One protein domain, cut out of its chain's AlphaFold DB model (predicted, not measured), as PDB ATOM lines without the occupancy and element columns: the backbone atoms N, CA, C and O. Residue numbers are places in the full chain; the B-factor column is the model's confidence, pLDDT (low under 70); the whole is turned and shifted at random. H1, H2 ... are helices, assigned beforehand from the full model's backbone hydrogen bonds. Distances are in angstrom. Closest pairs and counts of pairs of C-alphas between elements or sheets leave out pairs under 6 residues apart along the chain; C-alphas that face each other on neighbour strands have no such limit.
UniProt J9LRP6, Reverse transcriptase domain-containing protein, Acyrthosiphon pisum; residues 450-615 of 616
ATOM      1  N   CYS A 450     222.179 221.689 218.578       80.25
ATOM      2  CA  CYS A 450     221.028 222.506 218.186       80.25
ATOM      3  C   CYS A 450     221.025 223.868 218.904       80.25
ATOM      4  O   CYS A 450     220.762 224.911 218.296       80.25
ATOM      5  N   HIS A 451     221.377 223.876 220.192       84.56
ATOM      6  CA  HIS A 451     221.467 225.095 220.986       84.56
ATOM      7  C   HIS A 451     222.594 226.016 220.508       84.56
ATOM      8  O   HIS A 451     222.366 227.206 220.287       84.56
ATOM      9  N   ILE A 452     223.782 225.460 220.285       89.75
ATOM     10  CA  ILE A 452     224.967 226.189 219.832       89.75
ATOM     11  C   ILE A 452     224.716 226.789 218.446       89.75
ATOM     12  O   ILE A 452     224.956 227.980 218.249       89.75
ATOM     13  N   ASN A 453     224.132 226.031 217.513       88.69
ATOM     14  CA  ASN A 453     223.752 226.554 216.197       88.69
ATOM     15  C   ASN A 453     222.752 227.717 216.301       88.69
ATOM     16  O   ASN A 453     222.869 228.715 215.585       88.69
ATOM     17  N   LYS A 454     221.798 227.647 217.238       85.38
ATOM     18  CA  LYS A 454     220.868 228.751 217.505       85.38
ATOM     19  C   LYS A 454     221.576 229.989 218.067       85.38
ATOM     20  O   LYS A 454     221.274 231.094 217.614       85.38
ATOM     21  N   ILE A 455     222.515 229.821 219.003       88.56
ATOM     22  CA  ILE A 455     223.351 230.915 219.525       88.56
ATOM     23  C   ILE A 455     224.165 231.547 218.394       88.56
ATOM     24  O   ILE A 455     224.164 232.772 218.267       88.56
ATOM     25  N   ILE A 456     224.810 230.740 217.546       91.00
ATOM     26  CA  ILE A 456     225.612 231.211 216.408       91.00
ATOM     27  C   ILE A 456     224.756 232.054 215.464       91.00
ATOM     28  O   ILE A 456     225.097 233.203 215.170       91.00
ATOM     29  N   ASN A 457     223.606 231.526 215.042       87.50
ATOM     30  CA  ASN A 457     222.695 232.229 214.142       87.50
ATOM     31  C   ASN A 457     222.202 233.542 214.757       87.50
ATOM     32  O   ASN A 457     222.211 234.584 214.095       87.50
ATOM     33  N   LYS A 458     221.831 233.527 216.043       83.00
ATOM     34  CA  LYS A 458     221.381 234.734 216.744       83.00
ATOM     35  C   LYS A 458     222.487 235.782 216.849       83.00
ATOM     36  O   LYS A 458     222.244 236.964 216.606       83.00
ATOM     37  N   SER A 459     223.699 235.346 217.161       90.00
ATOM     38  CA  SER A 459     224.871 236.205 217.307       90.00
ATOM     39  C   SER A 459     225.288 236.825 215.977       90.00
ATOM     40  O   SER A 459     225.592 238.013 215.923       90.00
ATOM     41  N   HIS A 460     225.215 236.078 214.871       90.00
ATOM     42  CA  HIS A 460     225.442 236.626 213.534       90.00
ATOM     43  C   HIS A 460     224.375 237.637 213.108       90.00
ATOM     44  O   HIS A 460     224.720 238.639 212.481       90.00
ATOM     45  N   GLN A 461     223.103 237.420 213.460       82.94
ATOM     46  CA  GLN A 461     222.043 238.406 213.218       82.94
ATOM     47  C   GLN A 461     222.317 239.713 213.971       82.94
ATOM     48  O   GLN A 461     222.233 240.786 213.374       82.94
ATOM     49  N   LEU A 462     222.681 239.626 215.256       81.94
ATOM     50  CA  LEU A 462     223.023 240.787 216.081       81.94
ATOM     51  C   LEU A 462     224.281 241.493 215.570       81.94
ATOM     52  O   LEU A 462     224.284 242.712 215.442       81.94
ATOM     53  N   LEU A 463     225.314 240.745 215.187       88.81
ATOM     54  CA  LEU A 463     226.522 241.324 214.609       88.81
ATOM     55  C   LEU A 463     226.233 242.030 213.279       88.81
ATOM     56  O   LEU A 463     226.711 243.132 213.053       88.81
ATOM     57  N   SER A 464     225.401 241.435 212.421       84.94
ATOM     58  CA  SER A 464     224.987 242.068 211.163       84.94
ATOM     59  C   SER A 464     224.158 243.329 211.409       84.94
ATOM     60  O   SER A 464     224.260 244.293 210.659       84.94
ATOM     61  N   PHE A 465     223.344 243.337 212.466       83.56
ATOM     62  CA  PHE A 465     222.630 244.528 212.912       83.56
ATOM     63  C   PHE A 465     223.600 245.631 213.361       83.56
ATOM     64  O   PHE A 465     223.442 246.763 212.911       83.56
ATOM     65  N   ILE A 466     224.624 245.303 214.159       84.25
ATOM     66  CA  ILE A 466     225.674 246.250 214.574       84.25
ATOM     67  C   ILE A 466     226.403 246.808 213.350       84.25
ATOM     68  O   ILE A 466     226.491 248.020 213.202       84.25
ATOM     69  N   CYS A 467     226.853 245.950 212.427       84.50
ATOM     70  CA  CYS A 467     227.553 246.389 211.216       84.50
ATOM     71  C   CYS A 467     226.741 247.392 210.380       84.50
ATOM     72  O   CYS A 467     227.327 248.277 209.770       84.50
ATOM     73  N   ARG A 468     225.408 247.247 210.334       84.00
ATOM     74  CA  ARG A 468     224.529 248.140 209.562       84.00
ATOM     75  C   ARG A 468     224.198 249.441 210.288       84.00
ATOM     76  O   ARG A 468     224.165 250.482 209.651       84.00
ATOM     77  N   ASN A 469     223.920 249.380 211.588       80.69
ATOM     78  CA  ASN A 469     223.403 250.532 212.340       80.69
ATOM     79  C   ASN A 469     224.501 251.354 213.020       80.69
ATOM     80  O   ASN A 469     224.274 252.501 213.377       80.69
ATOM     81  N   CYS A 470     225.691 250.785 213.192       82.50
ATOM     82  CA  CYS A 470     226.856 251.484 213.725       82.50
ATOM     83  C   CYS A 470     227.837 251.847 212.600       82.50
ATOM     84  O   CYS A 470     229.043 251.898 212.829       82.50
ATOM     85  N   ALA A 471     227.333 252.056 211.379       75.38
ATOM     86  CA  ALA A 471     228.162 252.368 210.220       75.38
ATOM     87  C   ALA A 471     228.928 253.686 210.399       75.38
ATOM     88  O   ALA A 471     230.055 253.774 209.928       75.38
ATOM     89  N   ASP A 472     228.377 254.653 211.132       79.31
ATOM     90  CA  ASP A 472     228.997 255.970 211.354       79.31
ATOM     91  C   ASP A 472     229.863 256.033 212.621       79.31
ATOM     92  O   ASP A 472     230.525 257.033 212.885       79.31
ATOM     93  N   PHE A 473     229.894 254.960 213.417       81.12
ATOM     94  CA  PHE A 473     230.678 254.921 214.649       81.12
ATOM     95  C   PHE A 473     232.163 254.746 214.314       81.12
ATOM     96  O   PHE A 473     232.547 253.820 213.595       81.12
ATOM     97  N   THR A 474     232.998 255.623 214.866       80.44
ATOM     98  CA  THR A 474     234.459 255.618 214.681       80.44
ATOM     99  C   THR A 474     235.218 255.228 215.948       80.44
ATOM    100  O   THR A 474     236.356 254.766 215.862       80.44
ATOM    101  N   ASP A 475     234.584 255.335 217.120       84.50
ATOM    102  CA  ASP A 475     235.189 254.937 218.388       84.50
ATOM    103  C   ASP A 475     235.188 253.409 218.574       84.50
ATOM    104  O   ASP A 475     234.149 252.748 218.704       84.50
ATOM    105  N   LYS A 476     236.400 252.852 218.649       86.44
ATOM    106  CA  LYS A 476     236.653 251.431 218.897       86.44
ATOM    107  C   LYS A 476     236.123 250.956 220.256       86.44
ATOM    108  O   LYS A 476     235.709 249.801 220.366       86.44
ATOM    109  N   PHE A 477     236.106 251.808 221.284       85.75
ATOM    110  CA  PHE A 477     235.635 251.434 222.621       85.75
ATOM    111  C   PHE A 477     234.106 251.412 222.705       85.75
ATOM    112  O   PHE A 477     233.543 250.473 223.277       85.75
ATOM    113  N   ALA A 478     233.420 252.358 222.057       83.31
ATOM    114  CA  ALA A 478     231.972 252.302 221.869       83.31
ATOM    115  C   ALA A 478     231.543 251.042 221.093       83.31
ATOM    116  O   ALA A 478     230.682 250.291 221.555       83.31
ATOM    117  N   LEU A 479     232.192 250.742 219.959       87.06
ATOM    118  CA  LEU A 479     231.897 249.541 219.161       87.06
ATOM    119  C   LEU A 479     232.166 248.240 219.930       87.06
ATOM    120  O   LEU A 479     231.361 247.306 219.863       87.06
ATOM    121  N   LYS A 480     233.266 248.184 220.695       90.00
ATOM    122  CA  LYS A 480     233.549 247.084 221.627       90.00
ATOM    123  C   LYS A 480     232.411 246.915 222.628       90.00
ATOM    124  O   LYS A 480     231.922 245.802 222.791       90.00
ATOM    125  N   SER A 481     231.979 247.998 223.270       86.06
ATOM    126  CA  SER A 481     230.931 247.954 224.297       86.06
ATOM    127  C   SER A 481     229.618 247.415 223.729       86.06
ATOM    128  O   SER A 481     229.036 246.494 224.297       86.06
ATOM    129  N   ILE A 482     229.209 247.881 222.544       83.88
ATOM    130  CA  ILE A 482     228.008 247.393 221.847       83.88
ATOM    131  C   ILE A 482     228.120 245.892 221.528       83.88
ATOM    132  O   ILE A 482     227.173 245.132 221.753       83.88
ATOM    133  N   TYR A 483     229.278 245.437 221.036       92.25
ATOM    134  CA  TYR A 483     229.532 244.016 220.788       92.25
ATOM    135  C   TYR A 483     229.445 243.180 222.071       92.25
ATOM    136  O   TYR A 483     228.761 242.151 222.080       92.25
ATOM    137  N   CYS A 484     230.097 243.626 223.148       88.88
ATOM    138  CA  CYS A 484     230.094 242.946 224.439       88.88
ATOM    139  C   CYS A 484     228.665 242.804 224.992       88.88
ATOM    140  O   CYS A 484     228.249 241.718 225.401       88.88
ATOM    141  N   SER A 485     227.880 243.881 224.940       79.94
ATOM    142  CA  SER A 485     226.528 243.917 225.500       79.94
ATOM    143  C   SER A 485     225.506 243.102 224.711       79.94
ATOM    144  O   SER A 485     224.605 242.525 225.318       79.94
ATOM    145  N   LEU A 486     225.615 243.034 223.378       81.31
ATOM    146  CA  LEU A 486     224.602 242.387 222.531       81.31
ATOM    147  C   LEU A 486     225.012 240.988 222.055       81.31
ATOM    148  O   LEU A 486     224.217 240.051 222.119       81.31
ATOM    149  N   VAL A 487     226.234 240.843 221.540       89.62
ATOM    150  CA  VAL A 487     226.687 239.608 220.881       89.62
ATOM    151  C   VAL A 487     227.381 238.693 221.882       89.62
ATOM    152  O   VAL A 487     226.999 237.533 222.011       89.62
ATOM    153  N   GLN A 488     228.369 239.210 222.616       91.06
ATOM    154  CA  GLN A 488     229.143 238.403 223.562       91.06
ATOM    155  C   GLN A 488     228.267 237.866 224.701       91.06
ATOM    156  O   GLN A 488     228.343 236.679 225.004       91.06
ATOM    157  N   SER A 489     227.386 238.695 225.267       88.00
ATOM    158  CA  SER A 489     226.423 238.281 226.299       88.00
ATOM    159  C   SER A 489     225.539 237.103 225.853       88.00
ATOM    160  O   SER A 489     225.316 236.167 226.620       88.00
ATOM    161  N   THR A 490     225.108 237.088 224.585       86.19
ATOM    162  CA  THR A 490     224.338 235.981 223.990       86.19
ATOM    163  C   THR A 490     225.170 234.695 223.907       86.19
ATOM    164  O   THR A 490     224.652 233.613 224.172       86.19
ATOM    165  N   CYS A 491     226.459 234.802 223.572       90.19
ATOM    166  CA  CYS A 491     227.396 233.674 223.530       90.19
ATOM    167  C   CYS A 491     227.816 233.158 224.918       90.19
ATOM    168  O   CYS A 491     228.432 232.096 225.006       90.19
ATOM    169  N   GLU A 492     227.552 233.912 225.984       90.88
ATOM    170  CA  GLU A 492     227.996 233.611 227.351       90.88
ATOM    171  C   GLU A 492     226.860 233.100 228.253       90.88
ATOM    172  O   GLU A 492     227.127 232.380 229.223       90.88
ATOM    173  N   TYR A 493     225.604 233.419 227.918       86.88
ATOM    174  CA  TYR A 493     224.420 233.054 228.698       86.88
ATOM    175  C   TYR A 493     224.346 231.544 228.986       86.88
ATOM    176  O   TYR A 493     224.315 230.717 228.074       86.88
ATOM    177  N   CYS A 494     224.327 231.192 230.278       79.38
ATOM    178  CA  CYS A 494     224.338 229.821 230.811       79.38
ATOM    179  C   CYS A 494     225.404 228.892 230.207       79.38
ATOM    180  O   CYS A 494     225.211 227.676 230.167       79.38
ATOM    181  N   SER A 495     226.541 229.435 229.761       91.19
ATOM    182  CA  SER A 495     227.626 228.643 229.163       91.19
ATOM    183  C   SER A 495     228.181 227.552 230.083       91.19
ATOM    184  O   SER A 495     228.600 226.512 229.581       91.19
ATOM    185  N   VAL A 496     228.055 227.706 231.407       88.31
ATOM    186  CA  VAL A 496     228.355 226.658 232.403       88.31
ATOM    187  C   VAL A 496     227.614 225.343 232.103       88.31
ATOM    188  O   VAL A 496     228.139 224.253 232.329       88.31
ATOM    189  N   ILE A 497     226.423 225.405 231.508       81.25
ATOM    190  CA  ILE A 497     225.632 224.219 231.161       81.25
ATOM    191  C   ILE A 497     226.100 223.587 229.852       81.25
ATOM    192  O   ILE A 497     226.316 222.377 229.798       81.25
ATOM    193  N   TRP A 498     226.250 224.381 228.795       86.88
ATOM    194  CA  TRP A 498     226.376 223.879 227.423       86.88
ATOM    195  C   TRP A 498     227.783 223.990 226.825       86.88
ATOM    196  O   TRP A 498     227.940 223.629 225.661       86.88
ATOM    197  N   PHE A 499     228.788 224.474 227.576       87.62
ATOM    198  CA  PHE A 499     230.164 224.696 227.098       87.62
ATOM    199  C   PHE A 499     230.603 223.582 226.125       87.62
ATOM    200  O   PHE A 499     230.715 222.419 226.529       87.62
ATOM    201  N   PRO A 500     230.861 223.909 224.843       87.12
ATOM    202  CA  PRO A 500     231.154 222.903 223.836       87.12
ATOM    203  C   PRO A 500     232.516 222.259 224.076       87.12
ATOM    204  O   PRO A 500     233.534 222.945 224.175       87.12
ATOM    205  N   TYR A 501     232.546 220.930 224.078       82.88
ATOM    206  CA  TYR A 501     233.790 220.163 224.133       82.88
ATOM    207  C   TYR A 501     234.323 219.793 222.738       82.88
ATOM    208  O   TYR A 501     235.519 219.571 222.577       82.88
ATOM    209  N   GLN A 502     233.463 219.773 221.712       84.56
ATOM    210  CA  GLN A 502     233.845 219.460 220.331       84.56
ATOM    211  C   GLN A 502     234.542 220.642 219.644       84.56
ATOM    212  O   GLN A 502     234.060 221.776 219.688       84.56
ATOM    213  N   SER A 503     235.648 220.364 218.948       84.25
ATOM    214  CA  SER A 503     236.478 221.368 218.266       84.25
ATOM    215  C   SER A 503     235.735 222.152 217.177       84.25
ATOM    216  O   SER A 503     235.943 223.359 217.052       84.25
ATOM    217  N   ASP A 504     234.829 221.510 216.433       88.31
ATOM    218  CA  ASP A 504     234.022 222.168 215.395       88.31
ATOM    219  C   ASP A 504     233.117 223.266 215.983       88.31
ATOM    220  O   ASP A 504     233.156 224.419 215.551       88.31
ATOM    221  N   ASN A 505     232.375 222.950 217.051       88.44
ATOM    222  CA  ASN A 505     231.517 223.913 217.745       88.44
ATOM    223  C   ASN A 505     232.320 225.060 218.380       88.44
ATOM    224  O   ASN A 505     231.897 226.217 218.307       88.44
ATOM    225  N   LYS A 506     233.502 224.768 218.946       89.44
ATOM    226  CA  LYS A 506     234.425 225.804 219.442       89.44
ATOM    227  C   LYS A 506     234.839 226.756 218.316       89.44
ATOM    228  O   LYS A 506     234.656 227.964 218.438       89.44
ATOM    229  N   SER A 507     235.306 226.213 217.190       90.38
ATOM    230  CA  SER A 507     235.729 226.994 216.018       90.38
ATOM    231  C   SER A 507     234.598 227.860 215.455       90.38
ATOM    232  O   SER A 507     234.792 229.045 215.175       90.38
ATOM    233  N   LYS A 508     233.383 227.309 215.341       91.81
ATOM    234  CA  LYS A 508     232.201 228.048 214.875       91.81
ATOM    235  C   LYS A 508     231.845 229.232 215.778       91.81
ATOM    236  O   LYS A 508     231.510 230.295 215.258       91.81
ATOM    237  N   LEU A 509     231.946 229.085 217.101       92.56
ATOM    238  CA  LEU A 509     231.726 230.198 218.031       92.56
ATOM    239  C   LEU A 509     232.820 231.264 217.909       92.56
ATOM    240  O   LEU A 509     232.500 232.449 217.835       92.56
ATOM    241  N   GLU A 510     234.092 230.870 217.815       93.62
ATOM    242  CA  GLU A 510     235.200 231.827 217.665       93.62
ATOM    243  C   GLU A 510     235.094 232.644 216.366       93.62
ATOM    244  O   GLU A 510     235.390 233.842 216.355       93.62
ATOM    245  N   LYS A 511     234.566 232.061 215.278       93.25
ATOM    246  CA  LYS A 511     234.297 232.790 214.021       93.25
ATOM    247  C   LYS A 511     233.362 233.993 214.205       93.25
ATOM    248  O   LYS A 511     233.468 234.960 213.449       93.25
ATOM    249  N   ILE A 512     232.476 233.982 215.205       94.00
ATOM    250  CA  ILE A 512     231.611 235.128 215.529       94.00
ATOM    251  C   ILE A 512     232.466 236.310 215.996       94.00
ATOM    252  O   ILE A 512     232.319 237.418 215.474       94.00
ATOM    253  N   GLN A 513     233.373 236.075 216.949       94.56
ATOM    254  CA  GLN A 513     234.276 237.105 217.463       94.56
ATOM    255  C   GLN A 513     235.257 237.559 216.381       94.56
ATOM    256  O   GLN A 513     235.425 238.757 216.184       94.56
ATOM    257  N   GLN A 514     235.822 236.637 215.598       92.06
ATOM    258  CA  GLN A 514     236.720 236.979 214.487       92.06
ATOM    259  C   GLN A 514     236.040 237.866 213.434       92.06
ATOM    260  O   GLN A 514     236.655 238.802 212.923       92.06
ATOM    261  N   LYS A 515     234.756 237.627 213.133       91.50
ATOM    262  CA  LYS A 515     233.986 238.480 212.218       91.50
ATOM    263  C   LYS A 515     233.824 239.902 212.765       91.50
ATOM    264  O   LYS A 515     233.952 240.853 211.998       91.50
ATOM    265  N   PHE A 516     233.598 240.052 214.071       92.94
ATOM    266  CA  PHE A 516     233.581 241.364 214.723       92.94
ATOM    267  C   PHE A 516     234.960 242.039 214.694       92.94
ATOM    268  O   PHE A 516     235.058 243.196 214.296       92.94
ATOM    269  N   LEU A 517     236.028 241.308 215.030       91.88
ATOM    270  CA  LEU A 517     237.402 241.822 215.002       91.88
ATOM    271  C   LEU A 517     237.807 242.294 213.598       91.88
ATOM    272  O   LEU A 517     238.440 243.334 213.450       91.88
ATOM    273  N   ARG A 518     237.383 241.577 212.549       89.38
ATOM    274  CA  ARG A 518     237.566 242.023 211.162       89.38
ATOM    275  C   ARG A 518     236.822 243.331 210.893       89.38
ATOM    276  O   ARG A 518     237.420 244.260 210.360       89.38
ATOM    277  N   PHE A 519     235.551 243.415 211.278       89.06
ATOM    278  CA  PHE A 519     234.742 244.620 211.093       89.06
ATOM    279  C   PHE A 519     235.369 245.847 211.773       89.06
ATOM    280  O   PHE A 519     235.587 246.857 211.109       89.06
ATOM    281  N   ILE A 520     235.730 245.747 213.055       89.06
ATOM    282  CA  ILE A 520     236.315 246.869 213.801       89.06
ATOM    283  C   ILE A 520     237.719 247.236 213.302       89.06
ATOM    284  O   ILE A 520     238.049 248.416 213.264       89.06
ATOM    285  N   SER A 521     238.522 246.261 212.851       88.50
ATOM    286  CA  SER A 521     239.848 246.550 212.282       88.50
ATOM    287  C   SER A 521     239.764 247.411 211.023       88.50
ATOM    288  O   SER A 521     240.504 248.380 210.901       88.50
ATOM    289  N   ILE A 522     238.804 247.113 210.137       86.38
ATOM    290  CA  ILE A 522     238.547 247.899 208.925       86.38
ATOM    291  C   ILE A 522     237.973 249.265 209.304       86.38
ATOM    292  O   ILE A 522     238.377 250.282 208.755       86.38
ATOM    293  N   LYS A 523     237.027 249.294 210.248       84.31
ATOM    294  CA  LYS A 523     236.289 250.512 210.584       84.31
ATOM    295  C   LYS A 523     237.138 251.551 211.316       84.31
ATOM    296  O   LYS A 523     236.973 252.740 211.068       84.31
ATOM    297  N   CYS A 524     238.031 251.108 212.193       83.88
ATOM    298  CA  CYS A 524     238.888 251.973 213.001       83.88
ATOM    299  C   CYS A 524     240.325 252.062 212.457       83.88
ATOM    300  O   CYS A 524     241.214 252.477 213.198       83.88
ATOM    301  N   SER A 525     240.563 251.631 211.209       82.38
ATOM    302  CA  SER A 525     241.883 251.612 210.556       82.38
ATOM    303  C   SER A 525     242.995 251.017 211.429       82.38
ATOM    304  O   SER A 525     244.108 251.536 211.490       82.38
ATOM    305  N   ILE A 526     242.694 249.926 212.138       82.00
ATOM    306  CA  ILE A 526     243.688 249.236 212.963       82.00
ATOM    307  C   ILE A 526     244.544 248.391 212.021       82.00
ATOM    308  O   ILE A 526     244.040 247.430 211.432       82.00
ATOM    309  N   LEU A 527     245.823 248.755 211.878       75.44
ATOM    310  CA  LEU A 527     246.758 248.059 211.000       75.44
ATOM    311  C   LEU A 527     246.822 246.573 211.382       75.44
ATOM    312  O   LEU A 527     247.074 246.219 212.536       75.44
ATOM    313  N   ARG A 528     246.572 245.702 210.405       75.62
ATOM    314  CA  ARG A 528     246.697 244.256 210.565       75.62
ATOM    315  C   ARG A 528     247.423 243.683 209.363       75.62
ATOM    316  O   ARG A 528     246.954 243.813 208.236       75.62
ATOM    317  N   GLU A 529     248.498 242.965 209.648       72.44
ATOM    318  CA  GLU A 529     249.237 242.206 208.648       72.44
ATOM    319  C   GLU A 529     248.359 241.103 208.023       72.44
ATOM    320  O   GLU A 529     247.670 240.370 208.756       72.44
ATOM    321  N   PRO A 530     248.358 240.945 206.689       67.56
ATOM    322  CA  PRO A 530     247.634 239.874 206.011       67.56
ATOM    323  C   PRO A 530     247.968 238.494 206.598       67.56
ATOM    324  O   PRO A 530     249.097 238.223 206.990       67.56
ATOM    325  N   HIS A 531     246.975 237.605 206.673       68.88
ATOM    326  CA  HIS A 531     247.126 236.217 207.154       68.88
ATOM    327  C   HIS A 531     247.617 236.030 208.606       68.88
ATOM    328  O   HIS A 531     247.792 234.895 209.043       68.88
ATOM    329  N   THR A 532     247.749 237.096 209.400       72.50
ATOM    330  CA  THR A 532     248.100 236.981 210.827       72.50
ATOM    331  C   THR A 532     246.910 236.591 211.707       72.50
ATOM    332  O   THR A 532     245.746 236.817 211.359       72.50
ATOM    333  N   SER A 533     247.191 235.997 212.872       78.00
ATOM    334  CA  SER A 533     246.178 235.665 213.884       78.00
ATOM    335  C   SER A 533     245.388 236.904 214.334       78.00
ATOM    336  O   SER A 533     245.887 238.023 214.295       78.00
ATOM    337  N   TYR A 534     244.156 236.710 214.813       80.56
ATOM    338  CA  TYR A 534     243.337 237.780 215.400       80.56
ATOM    339  C   TYR A 534     243.760 238.154 216.841       80.56
ATOM    340  O   TYR A 534     243.215 239.098 217.414       80.56
ATOM    341  N   ASN A 535     244.746 237.456 217.419       82.88
ATOM    342  CA  ASN A 535     245.244 237.683 218.785       82.88
ATOM    343  C   ASN A 535     245.761 239.114 219.067       82.88
ATOM    344  O   ASN A 535     245.476 239.636 220.149       82.88
ATOM    345  N   PRO A 536     246.456 239.806 218.142       84.12
ATOM    346  CA  PRO A 536     246.866 241.192 218.371       84.12
ATOM    347  C   PRO A 536     245.668 242.136 218.543       84.12
ATOM    348  O   PRO A 536     245.675 242.990 219.426       84.12
ATOM    349  N   LEU A 537     244.587 241.934 217.776       85.88
ATOM    350  CA  LEU A 537     243.363 242.738 217.891       85.88
ATOM    351  C   LEU A 537     242.641 242.508 219.223       85.88
ATOM    352  O   LEU A 537     242.092 243.450 219.792       85.88
ATOM    353  N   LEU A 538     242.666 241.275 219.739       89.25
ATOM    354  CA  LEU A 538     242.164 240.969 221.080       89.25
ATOM    355  C   LEU A 538     242.921 241.764 222.151       89.25
ATOM    356  O   LEU A 538     242.295 242.346 223.031       89.25
ATOM    357  N   THR A 539     244.246 241.861 222.023       87.31
ATOM    358  CA  THR A 539     245.094 242.616 222.959       87.31
ATOM    359  C   THR A 539     244.807 244.117 222.888       87.31
ATOM    360  O   THR A 539     244.532 244.734 223.913       87.31
ATOM    361  N   ILE A 540     244.760 244.690 221.679       86.38
ATOM    362  CA  ILE A 540     244.470 246.120 221.454       86.38
ATOM    363  C   ILE A 540     243.106 246.518 222.028       86.38
ATOM    364  O   ILE A 540     242.950 247.596 222.598       86.38
ATOM    365  N   LEU A 541     242.102 245.655 221.873       87.19
ATOM    366  CA  LEU A 541     240.753 245.908 222.370       87.19
ATOM    367  C   LEU A 541     240.564 245.460 223.820       87.19
ATOM    368  O   LEU A 541     239.473 245.646 224.352       87.19
ATOM    369  N   ASN A 542     241.576 244.877 224.470       90.56
ATOM    370  CA  ASN A 542     241.466 244.242 225.781       90.56
ATOM    371  C   ASN A 542     240.244 243.297 225.855       90.56
ATOM    372  O   ASN A 542     239.310 243.489 226.645       90.56
ATOM    373  N   LEU A 543     240.202 242.339 224.929       91.75
ATOM    374  CA  LEU A 543     239.205 241.279 224.819       91.75
ATOM    375  C   LEU A 543     239.887 239.920 225.007       91.75
ATOM    376  O   LEU A 543     240.983 239.687 224.514       91.75
ATOM    377  N   LYS A 544     239.203 239.001 225.689       93.19
ATOM    378  CA  LYS A 544     239.589 237.584 225.761       93.19
ATOM    379  C   LYS A 544     238.880 236.799 224.654       93.19
ATOM    380  O   LYS A 544     237.844 237.257 224.158       93.19
ATOM    381  N   THR A 545     239.399 235.626 224.287       93.94
ATOM    382  CA  THR A 545     238.674 234.725 223.369       93.94
ATOM    383  C   THR A 545     237.350 234.289 223.993       93.94
ATOM    384  O   THR A 545     237.212 234.278 225.225       93.94
ATOM    385  N   LEU A 546     236.358 233.915 223.180       93.56
ATOM    386  CA  LEU A 546     235.082 233.459 223.738       93.56
ATOM    387  C   LEU A 546     235.263 232.174 224.566       93.56
ATOM    388  O   LEU A 546     234.561 231.983 225.557       93.56
ATOM    389  N   GLU A 547     236.215 231.310 224.208       92.50
ATOM    390  CA  GLU A 547     236.596 230.147 225.018       92.50
ATOM    391  C   GLU A 547     237.134 230.550 226.391       92.50
ATOM    392  O   GLU A 547     236.572 230.127 227.400       92.50
ATOM    393  N   GLN A 548     238.130 231.438 226.448       92.19
ATOM    394  CA  GLN A 548     238.679 231.939 227.713       92.19
ATOM    395  C   GLN A 548     237.602 232.596 228.581       92.19
ATOM    396  O   GLN A 548     237.610 232.458 229.801       92.19
ATOM    397  N   ARG A 549     236.659 233.315 227.968       94.50
ATOM    398  CA  ARG A 549     235.532 233.930 228.674       94.50
ATOM    399  C   ARG A 549     234.621 232.898 229.327       94.50
ATOM    400  O   ARG A 549     234.304 233.052 230.502       94.50
ATOM    401  N   ARG A 550     234.244 231.836 228.610       93.62
ATOM    402  CA  ARG A 550     233.456 230.733 229.184       93.62
ATOM    403  C   ARG A 550     234.220 230.014 230.293       93.62
ATOM    404  O   ARG A 550     233.624 229.703 231.315       93.62
ATOM    405  N   THR A 551     235.533 229.831 230.142       93.00
ATOM    406  CA  THR A 551     236.390 229.289 231.208       93.00
ATOM    407  C   THR A 551     236.364 230.182 232.448       93.00
ATOM    408  O   THR A 551     236.188 229.687 233.552       93.00
ATOM    409  N   VAL A 552     236.459 231.506 232.294       92.56
ATOM    410  CA  VAL A 552     236.322 232.440 233.425       92.56
ATOM    411  C   VAL A 552     234.938 232.335 234.074       92.56
ATOM    412  O   VAL A 552     234.853 232.355 235.295       92.56
ATOM    413  N   LEU A 553     233.861 232.194 233.294       91.00
ATOM    414  CA  LEU A 553     232.503 232.036 233.832       91.00
ATOM    415  C   LEU A 553     232.335 230.739 234.627       91.00
ATOM    416  O   LEU A 553     231.739 230.771 235.701       91.00
ATOM    417  N   ASP A 554     232.902 229.640 234.133       92.50
ATOM    418  CA  ASP A 554     233.001 228.369 234.849       92.50
ATOM    419  C   ASP A 554     233.667 228.576 236.225       92.50
ATOM    420  O   ASP A 554     233.126 228.205 237.267       92.50
ATOM    421  N   LEU A 555     234.806 229.265 236.256       92.62
ATOM    422  CA  LEU A 555     235.561 229.506 237.488       92.62
ATOM    423  C   LEU A 555     234.861 230.452 238.455       92.62
ATOM    424  O   LEU A 555     234.823 230.183 239.654       92.62
ATOM    425  N   CYS A 556     234.281 231.537 237.947       91.81
ATOM    426  CA  CYS A 556     233.483 232.447 238.755       91.81
ATOM    427  C   CYS A 556     232.275 231.730 239.359       91.81
ATOM    428  O   CYS A 556     231.944 231.988 240.513       91.81
ATOM    429  N   PHE A 557     231.624 230.837 238.607       91.06
ATOM    430  CA  PHE A 557     230.514 230.037 239.114       91.06
ATOM    431  C   PHE A 557     230.970 229.129 240.259       91.06
ATOM    432  O   PHE A 557     230.380 229.165 241.335       91.06
ATOM    433  N   LEU A 558     232.050 228.366 240.059       91.31
ATOM    434  CA  LEU A 558     232.577 227.465 241.082       91.31
ATOM    435  C   LEU A 558     233.037 228.218 242.336       91.31
ATOM    436  O   LEU A 558     232.700 227.811 243.438       91.31
ATOM    437  N   TYR A 559     233.755 229.333 242.185       92.25
ATOM    438  CA  TYR A 559     234.169 230.167 243.314       92.25
ATOM    439  C   TYR A 559     232.968 230.655 244.131       92.25
ATOM    440  O   TYR A 559     232.936 230.480 245.346       92.25
ATOM    441  N   LYS A 560     231.951 231.210 243.461       89.50
ATOM    442  CA  LYS A 560     230.739 231.704 244.123       89.50
ATOM    443  C   LYS A 560     229.963 230.593 244.823       89.50
ATOM    444  O   LYS A 560     229.442 230.812 245.909       89.50
ATOM    445  N   LEU A 561     229.916 229.400 244.233       89.12
ATOM    446  CA  LEU A 561     229.319 228.231 244.873       89.12
ATOM    447  C   LEU A 561     230.064 227.842 246.161       89.12
ATOM    448  O   LEU A 561     229.428 227.548 247.164       89.12
ATOM    449  N   LEU A 562     231.399 227.862 246.149       88.50
ATOM    450  CA  LEU A 562     232.224 227.492 247.306       88.50
ATOM    451  C   LEU A 562     232.154 228.504 248.455       88.50
ATOM    452  O   LEU A 562     232.260 228.114 249.613       88.50
ATOM    453  N   VAL A 563     232.000 229.789 248.136       89.06
ATOM    454  CA  VAL A 563     231.877 230.874 249.127       89.06
ATOM    455  C   VAL A 563     230.445 231.001 249.670       89.06
ATOM    456  O   VAL A 563     230.234 231.652 250.687       89.06
ATOM    457  N   GLY A 564     229.465 230.343 249.039       82.38
ATOM    458  CA  GLY A 564     228.055 230.391 249.442       82.38
ATOM    459  C   GLY A 564     227.245 231.520 248.793       82.38
ATOM    460  O   GLY A 564     226.078 231.704 249.123       82.38
ATOM    461  N   ASP A 565     227.821 232.242 247.826       85.25
ATOM    462  CA  ASP A 565     227.117 233.256 247.024       85.25
ATOM    463  C   ASP A 565     226.105 232.633 246.041       85.25
ATOM    464  O   ASP A 565     225.215 233.314 245.528       85.25
ATOM    465  N   ILE A 566     226.265 231.344 245.724       84.06
ATOM    466  CA  ILE A 566     225.321 230.553 244.926       84.06
ATOM    467  C   ILE A 566     224.821 229.398 245.786       84.06
ATOM    468  O   ILE A 566     225.618 228.595 246.265       84.06
ATOM    469  N   ASP A 567     223.501 229.284 245.911       82.12
ATOM    470  CA  ASP A 567     222.853 228.216 246.669       82.12
ATOM    471  C   ASP A 567     222.483 227.047 245.739       82.12
ATOM    472  O   ASP A 567     221.511 227.099 244.978       82.12
ATOM    473  N   CYS A 568     223.321 226.005 245.736       77.31
ATOM    474  CA  CYS A 568     223.103 224.782 244.961       77.31
ATOM    475  C   CYS A 568     223.715 223.559 245.677       77.31
ATOM    476  O   CYS A 568     224.762 223.054 245.251       77.31
ATOM    477  N   PRO A 569     223.092 223.083 246.772       78.12
ATOM    478  CA  PRO A 569     223.652 222.039 247.628       78.12
ATOM    479  C   PRO A 569     223.821 220.694 246.909       78.12
ATOM    480  O   PRO A 569     224.840 220.038 247.118       78.12
ATOM    481  N   ASP A 570     222.913 220.317 245.993       74.00
ATOM    482  CA  ASP A 570     223.090 219.116 245.149       74.00
ATOM    483  C   ASP A 570     224.407 219.189 244.364       74.00
ATOM    484  O   ASP A 570     225.233 218.278 244.431       74.00
ATOM    485  N   PHE A 571     224.661 220.302 243.671       78.88
ATOM    486  CA  PHE A 571     225.879 220.446 242.883       78.88
ATOM    487  C   PHE A 571     227.131 220.539 243.765       78.88
ATOM    488  O   PHE A 571     228.151 219.932 243.433       78.88
ATOM    489  N   LEU A 572     227.052 221.249 244.897       85.44
ATOM    490  CA  LEU A 572     228.139 221.350 245.876       85.44
ATOM    491  C   LEU A 572     228.518 219.973 246.441       85.44
ATOM    492  O   LEU A 572     229.702 219.646 246.492       85.44
ATOM    493  N   SER A 573     227.531 219.136 246.776       85.19
ATOM    494  CA  SER A 573     227.746 217.782 247.313       85.19
ATOM    495  C   SER A 573     228.476 216.847 246.338       85.19
ATOM    496  O   SER A 573     229.146 215.899 246.743       85.19
ATOM    497  N   ARG A 574     228.379 217.128 245.032       83.75
ATOM    498  CA  ARG A 574     229.015 216.343 243.966       83.75
ATOM    499  C   ARG A 574     230.478 216.734 243.735       83.75
ATOM    500  O   ARG A 574     231.196 215.983 243.064       83.75
ATOM    501  N   LEU A 575     230.936 217.869 244.275       88.62
ATOM    502  CA  LEU A 575     232.335 218.285 244.188       88.62
ATOM    503  C   LEU A 575     233.212 217.379 245.054       88.62
ATOM    504  O   LEU A 575     232.983 217.184 246.242       88.62
ATOM    505  N   SER A 576     234.258 216.823 244.449       87.69
ATOM    506  CA  SER A 576     235.166 215.898 245.124       87.69
ATOM    507  C   SER A 576     236.457 216.621 245.497       87.69
ATOM    508  O   SER A 576     237.365 216.722 244.674       87.69
ATOM    509  N   PHE A 577     236.561 217.138 246.722       87.38
ATOM    510  CA  PHE A 577     237.800 217.762 247.197       87.38
ATOM    511  C   PHE A 577     238.909 216.726 247.366       87.38
ATOM    512  O   PHE A 577     238.697 215.623 247.869       87.38
ATOM    513  N   ASN A 578     240.112 217.087 246.935       84.25
ATOM    514  CA  ASN A 578     241.298 216.289 247.168       84.25
ATOM    515  C   ASN A 578     241.949 216.751 248.474       84.25
ATOM    516  O   ASN A 578     242.554 217.820 248.523       84.25
ATOM    517  N   ILE A 579     241.825 215.934 249.518       81.06
ATOM    518  CA  ILE A 579     242.462 216.157 250.818       81.06
ATOM    519  C   ILE A 579     243.662 215.202 250.897       81.06
ATOM    520  O   ILE A 579     243.488 214.029 251.236       81.06
ATOM    521  N   PRO A 580     244.873 215.636 250.502       73.69
ATOM    522  CA  PRO A 580     246.029 214.755 250.486       73.69
ATOM    523  C   PRO A 580     246.458 214.417 251.918       73.69
ATOM    524  O   PRO A 580     246.718 215.299 252.729       73.69
ATOM    525  N   THR A 581     246.596 213.127 252.218       76.69
ATOM    526  CA  THR A 581     247.086 212.641 253.523       76.69
ATOM    527  C   THR A 581     248.599 212.799 253.691       76.69
ATOM    528  O   THR A 581     249.128 212.639 254.788       76.69
ATOM    529  N   ARG A 582     249.319 213.094 252.602       76.44
ATOM    530  CA  ARG A 582     250.771 213.308 252.565       76.44
ATOM    531  C   ARG A 582     251.093 214.503 251.681       76.44
ATOM    532  O   ARG A 582     250.419 214.738 250.680       76.44
ATOM    533  N   ASN A 583     252.158 215.224 252.012       71.50
ATOM    534  CA  ASN A 583     252.594 216.366 251.218       71.50
ATOM    535  C   ASN A 583     253.181 215.868 249.885       71.50
ATOM    536  O   ASN A 583     254.272 215.300 249.849       71.50
ATOM    537  N   THR A 584     252.438 216.030 248.790       73.69
ATOM    538  CA  THR A 584     252.886 215.643 247.443       73.69
ATOM    539  C   THR A 584     253.231 216.879 246.615       73.69
ATOM    540  O   THR A 584     252.729 217.975 246.865       73.69
ATOM    541  N   ARG A 585     254.063 216.713 245.577       73.00
ATOM    542  CA  ARG A 585     254.364 217.794 244.617       73.00
ATOM    543  C   ARG A 585     253.117 218.246 243.835       73.00
ATOM    544  O   ARG A 585     253.084 219.366 243.332       73.00
ATOM    545  N   SER A 586     252.080 217.406 243.741       71.00
ATOM    546  CA  SER A 586     250.828 217.739 243.058       71.00
ATOM    547  C   SER A 586     249.796 218.335 244.017       71.00
ATOM    548  O   SER A 586     249.136 217.630 244.773       71.00
ATOM    549  N   LYS A 587     249.592 219.650 243.925       73.25
ATOM    550  CA  LYS A 587     248.556 220.383 244.675       73.25
ATOM    551  C   LYS A 587     247.211 220.458 243.936       73.25
ATOM    552  O   LYS A 587     246.707 221.548 243.698       73.25
ATOM    553  N   ASN A 588     246.692 219.341 243.426       84.25
ATOM    554  CA  ASN A 588     245.359 219.358 242.798       84.25
ATOM    555  C   ASN A 588     244.298 219.581 243.883       84.25
ATOM    556  O   ASN A 588     244.310 218.852 244.874       84.25
ATOM    557  N   LEU A 589     243.407 220.558 243.692       86.31
ATOM    558  CA  LEU A 589     242.354 220.903 244.654       86.31
ATOM    559  C   LEU A 589     241.213 219.881 244.638       86.31
ATOM    560  O   LEU A 589     240.642 219.571 245.679       86.31
ATOM    561  N   PHE A 590     240.901 219.331 243.463       90.12
ATOM    562  CA  PHE A 590     239.808 218.379 243.286       90.12
ATOM    563  C   PHE A 590     240.308 217.005 242.846       90.12
ATOM    564  O   PHE A 590     241.273 216.879 242.088       90.12
ATOM    565  N   ARG A 591     239.617 215.954 243.281       87.00
ATOM    566  CA  ARG A 591     239.787 214.584 242.805       87.00
ATOM    567  C   ARG A 591     238.827 214.352 241.638       87.00
ATOM    568  O   ARG A 591     237.617 214.336 241.824       87.00
ATOM    569  N   LEU A 592     239.361 214.159 240.434       85.00
ATOM    570  CA  LEU A 592     238.537 213.881 239.253       85.00
ATOM    571  C   LEU A 592     238.073 212.422 239.255       85.00
ATOM    572  O   LEU A 592     238.859 211.515 239.540       85.00
ATOM    573  N   LYS A 593     236.803 212.194 238.913       77.31
ATOM    574  CA  LYS A 593     236.286 210.844 238.656       77.31
ATOM    575  C   LYS A 593     236.722 210.423 237.252       77.31
ATOM    576  O   LYS A 593     236.580 211.202 236.311       77.31
ATOM    577  N   LEU A 594     237.240 209.204 237.103       76.94
ATOM    578  CA  LEU A 594     237.510 208.637 235.781       76.94
ATOM    579  C   LEU A 594     236.173 208.389 235.081       76.94
ATOM    580  O   LEU A 594     235.297 207.727 235.632       76.94
ATOM    581  N   GLN A 595     236.013 208.955 233.888       78.69
ATOM    582  CA  GLN A 595     234.785 208.870 233.107       78.69
ATOM    583  C   GLN A 595     235.025 208.059 231.837       78.69
ATOM    584  O   GLN A 595     236.043 208.223 231.172       78.69
ATOM    585  N   ILE A 596     234.063 207.200 231.494       73.88
ATOM    586  CA  ILE A 596     234.173 206.245 230.378       73.88
ATOM    587  C   ILE A 596     233.866 206.925 229.032       73.88
ATOM    588  O   ILE A 596     234.317 206.480 227.980       73.88
ATOM    589  N   THR A 597     233.121 208.036 229.045       75.31
ATOM    590  CA  THR A 597     232.729 208.756 227.827       75.31
ATOM    591  C   THR A 597     233.256 210.187 227.807       75.31
ATOM    592  O   THR A 597     233.306 210.875 228.828       75.31
ATOM    593  N   ASN A 598     233.564 210.683 226.603       74.94
ATOM    594  CA  ASN A 598     233.917 212.091 226.386       74.94
ATOM    595  C   ASN A 598     232.812 213.045 226.859       74.94
ATOM    596  O   ASN A 598     233.113 214.140 227.326       74.94
ATOM    597  N   TYR A 599     231.545 212.634 226.764       70.44
ATOM    598  CA  TYR A 599     230.419 213.400 227.290       70.44
ATOM    599  C   TYR A 599     230.504 213.542 228.815       70.44
ATOM    600  O   TYR A 599     230.549 214.661 229.321       70.44
ATOM    601  N   ALA A 600     230.599 212.418 229.534       71.06
ATOM    602  CA  ALA A 600     230.656 212.404 230.992       71.06
ATOM    603  C   ALA A 600     231.880 213.171 231.518       71.06
ATOM    604  O   ALA A 600     231.779 213.917 232.494       71.06
ATOM    605  N   ASN A 601     233.010 213.078 230.807       81.44
ATOM    606  CA  ASN A 601     234.223 213.819 231.136       81.44
ATOM    607  C   ASN A 601     234.037 215.348 231.056       81.44
ATOM    608  O   ASN A 601     234.656 216.077 231.821       81.44
ATOM    609  N   ASN A 602     233.155 215.827 230.171       82.19
ATOM    610  CA  ASN A 602     232.881 217.249 229.937       82.19
ATOM    611  C   ASN A 602     231.566 217.743 230.574       82.19
ATOM    612  O   ASN A 602     231.093 218.846 230.268       82.19
ATOM    613  N   THR A 603     230.964 216.953 231.470       78.94
ATOM    614  CA  THR A 603     229.862 217.420 232.329       78.94
ATOM    615  C   THR A 603     230.315 218.625 233.160       78.94
ATOM    616  O   THR A 603     231.504 218.729 233.464       78.94
ATOM    617  N   PRO A 604     229.414 219.550 233.547       84.12
ATOM    618  CA  PRO A 604     229.810 220.760 234.263       84.12
ATOM    619  C   PRO A 604     230.625 220.444 235.519       84.12
ATOM    620  O   PRO A 604     231.680 221.032 235.701       84.12
ATOM    621  N   CYS A 605     230.208 219.455 236.315       83.06
ATOM    622  CA  CYS A 605     230.917 219.046 237.530       83.06
ATOM    623  C   CYS A 605     232.375 218.645 237.250       83.06
ATOM    624  O   CYS A 605     233.301 219.240 237.805       83.06
ATOM    625  N   ASN A 606     232.603 217.701 236.333       86.62
ATOM    626  CA  ASN A 606     233.957 217.223 236.058       86.62
ATOM    627  C   ASN A 606     234.807 218.275 235.325       86.62
ATOM    628  O   ASN A 606     235.968 218.478 235.675       86.62
ATOM    629  N   ARG A 607     234.212 219.005 234.371       90.62
ATOM    630  CA  ARG A 607     234.875 220.086 233.626       90.62
ATOM    631  C   ARG A 607     235.322 221.221 234.544       90.62
ATOM    632  O   ARG A 607     236.446 221.696 234.404       90.62
ATOM    633  N   LEU A 608     234.476 221.650 235.482       90.12
ATOM    634  CA  LEU A 608     234.783 222.716 236.441       90.12
ATOM    635  C   LEU A 608     235.963 222.328 237.338       90.12
ATOM    636  O   LEU A 608     236.947 223.066 237.420       90.12
ATOM    637  N   MET A 609     235.910 221.132 237.935       90.50
ATOM    638  CA  MET A 609     237.000 220.602 238.760       90.50
ATOM    639  C   MET A 609     238.302 220.436 237.960       90.50
ATOM    640  O   MET A 609     239.383 220.777 238.444       90.50
ATOM    641  N   GLN A 610     238.211 219.944 236.721       90.12
ATOM    642  CA  GLN A 610     239.364 219.765 235.839       90.12
ATOM    643  C   GLN A 610     239.989 221.109 235.457       90.12
ATOM    644  O   GLN A 610     241.209 221.246 235.482       90.12
ATOM    645  N   THR A 611     239.161 222.110 235.153       88.88
ATOM    646  CA  THR A 611     239.616 223.463 234.812       88.88
ATOM    647  C   THR A 611     240.434 224.065 235.952       88.88
ATOM    648  O   THR A 611     241.511 224.595 235.699       88.88
ATOM    649  N   VAL A 612     239.983 223.928 237.206       89.19
ATOM    650  CA  VAL A 612     240.743 224.409 238.373       89.19
ATOM    651  C   VAL A 612     242.057 223.660 238.552       89.19
ATOM    652  O   VAL A 612     243.094 224.287 238.743       89.19
ATOM    653  N   ASN A 613     242.043 222.331 238.451       89.06
ATOM    654  CA  ASN A 613     243.266 221.539 238.587       89.06
ATOM    655  C   ASN A 613     244.317 221.862 237.510       89.06
ATOM    656  O   ASN A 613     245.512 221.725 237.772       89.06
ATOM    657  N   ASN A 614     243.877 222.295 236.326       85.88
ATOM    658  CA  ASN A 614     244.738 222.655 235.203       85.88
ATOM    659  C   ASN A 614     245.283 224.095 235.268       85.88
ATOM    660  O   ASN A 614     246.140 224.433 234.460       85.88
ATOM    661  N   MET A 615     244.817 224.947 236.190       77.62
ATOM    662  CA  MET A 615     245.262 226.347 236.324       77.62
ATOM    663  C   MET A 615     246.578 226.516 237.104       77.62
ATOM    664  O   MET A 615     246.734 227.469 237.864       77.62
TER     665      MET A 615
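What this domain is: This is residues 450 to 615 of the 616 residues of the protein "Reverse transcriptase domain-containing protein" of Acyrthosiphon pisum (UniProt J9LRP6). At one end, H1, H2 and H4 lie side by side as a three-helix bundle, with short H5 beside H4; H6 leads away from the bundle at a steep angle, and H9 crosses H6. Beyond, the long unnamed stretch 574 to 597 loops out to the end far from the bundle. The 166 printed residues hold nine named helices, H1 to H9 in order, and no named strand: all helix. The whole is loose, radius of gyration of the C-alphas 19.1 A, spanning 62 by 34 by 32 A.

Where its parts are: Find C-alpha 503 at (236.478, 221.368, 218.266); from there H4, the longest helix, runs 30.1 A to residue 523, with a kink of 26 degrees near 510. H1, residues 450 to 469, begins at (221.028, 222.506, 218.186) and spans 28.7 A. H2, 476 to 492, spans 21.5 A with a kink of 37 degrees near 483. H6, 546 to 563, spans 25.7 A. The short ones are H3, 495 to 498; H5, 535 to 540; H7, 569 to 573; H8, 598 to 601; and H9, 604 to 613, ending at (243.266, 221.539, 238.587).

How they stand to each other: H1, H2 and H4 form an up and down bundle, each running against the one before. Hairpin H1 and H2 touch at C-alphas Ser 459 and Val 487, their closest, 5.3 A. H4 touches H6 with residues 506 to 513 alone, closest C-alphas Glu 510 and Leu 546, 6.3 A. H4 and H5 only just touch, with 3 pairs of C-alphas within 8 A. H6 touches H3, and H9 about perpendicular at 86 degrees. H7 and H8 touch no helix. Every O i to N i+4 pair is within hydrogen-bond range in H1, H5, H6, H7 and H9; H2 has 10 of 13, H4 15 of 17; H3 and H8 are too short.

The domain as a whole: The C-alphas of Asp 472 and Arg 582, the farthest apart, are 63.2 A apart. The printed part has no cut; the links H4 to H5 and H7 to H8 are long. Residues 530 to 531 are under pLDDT 70.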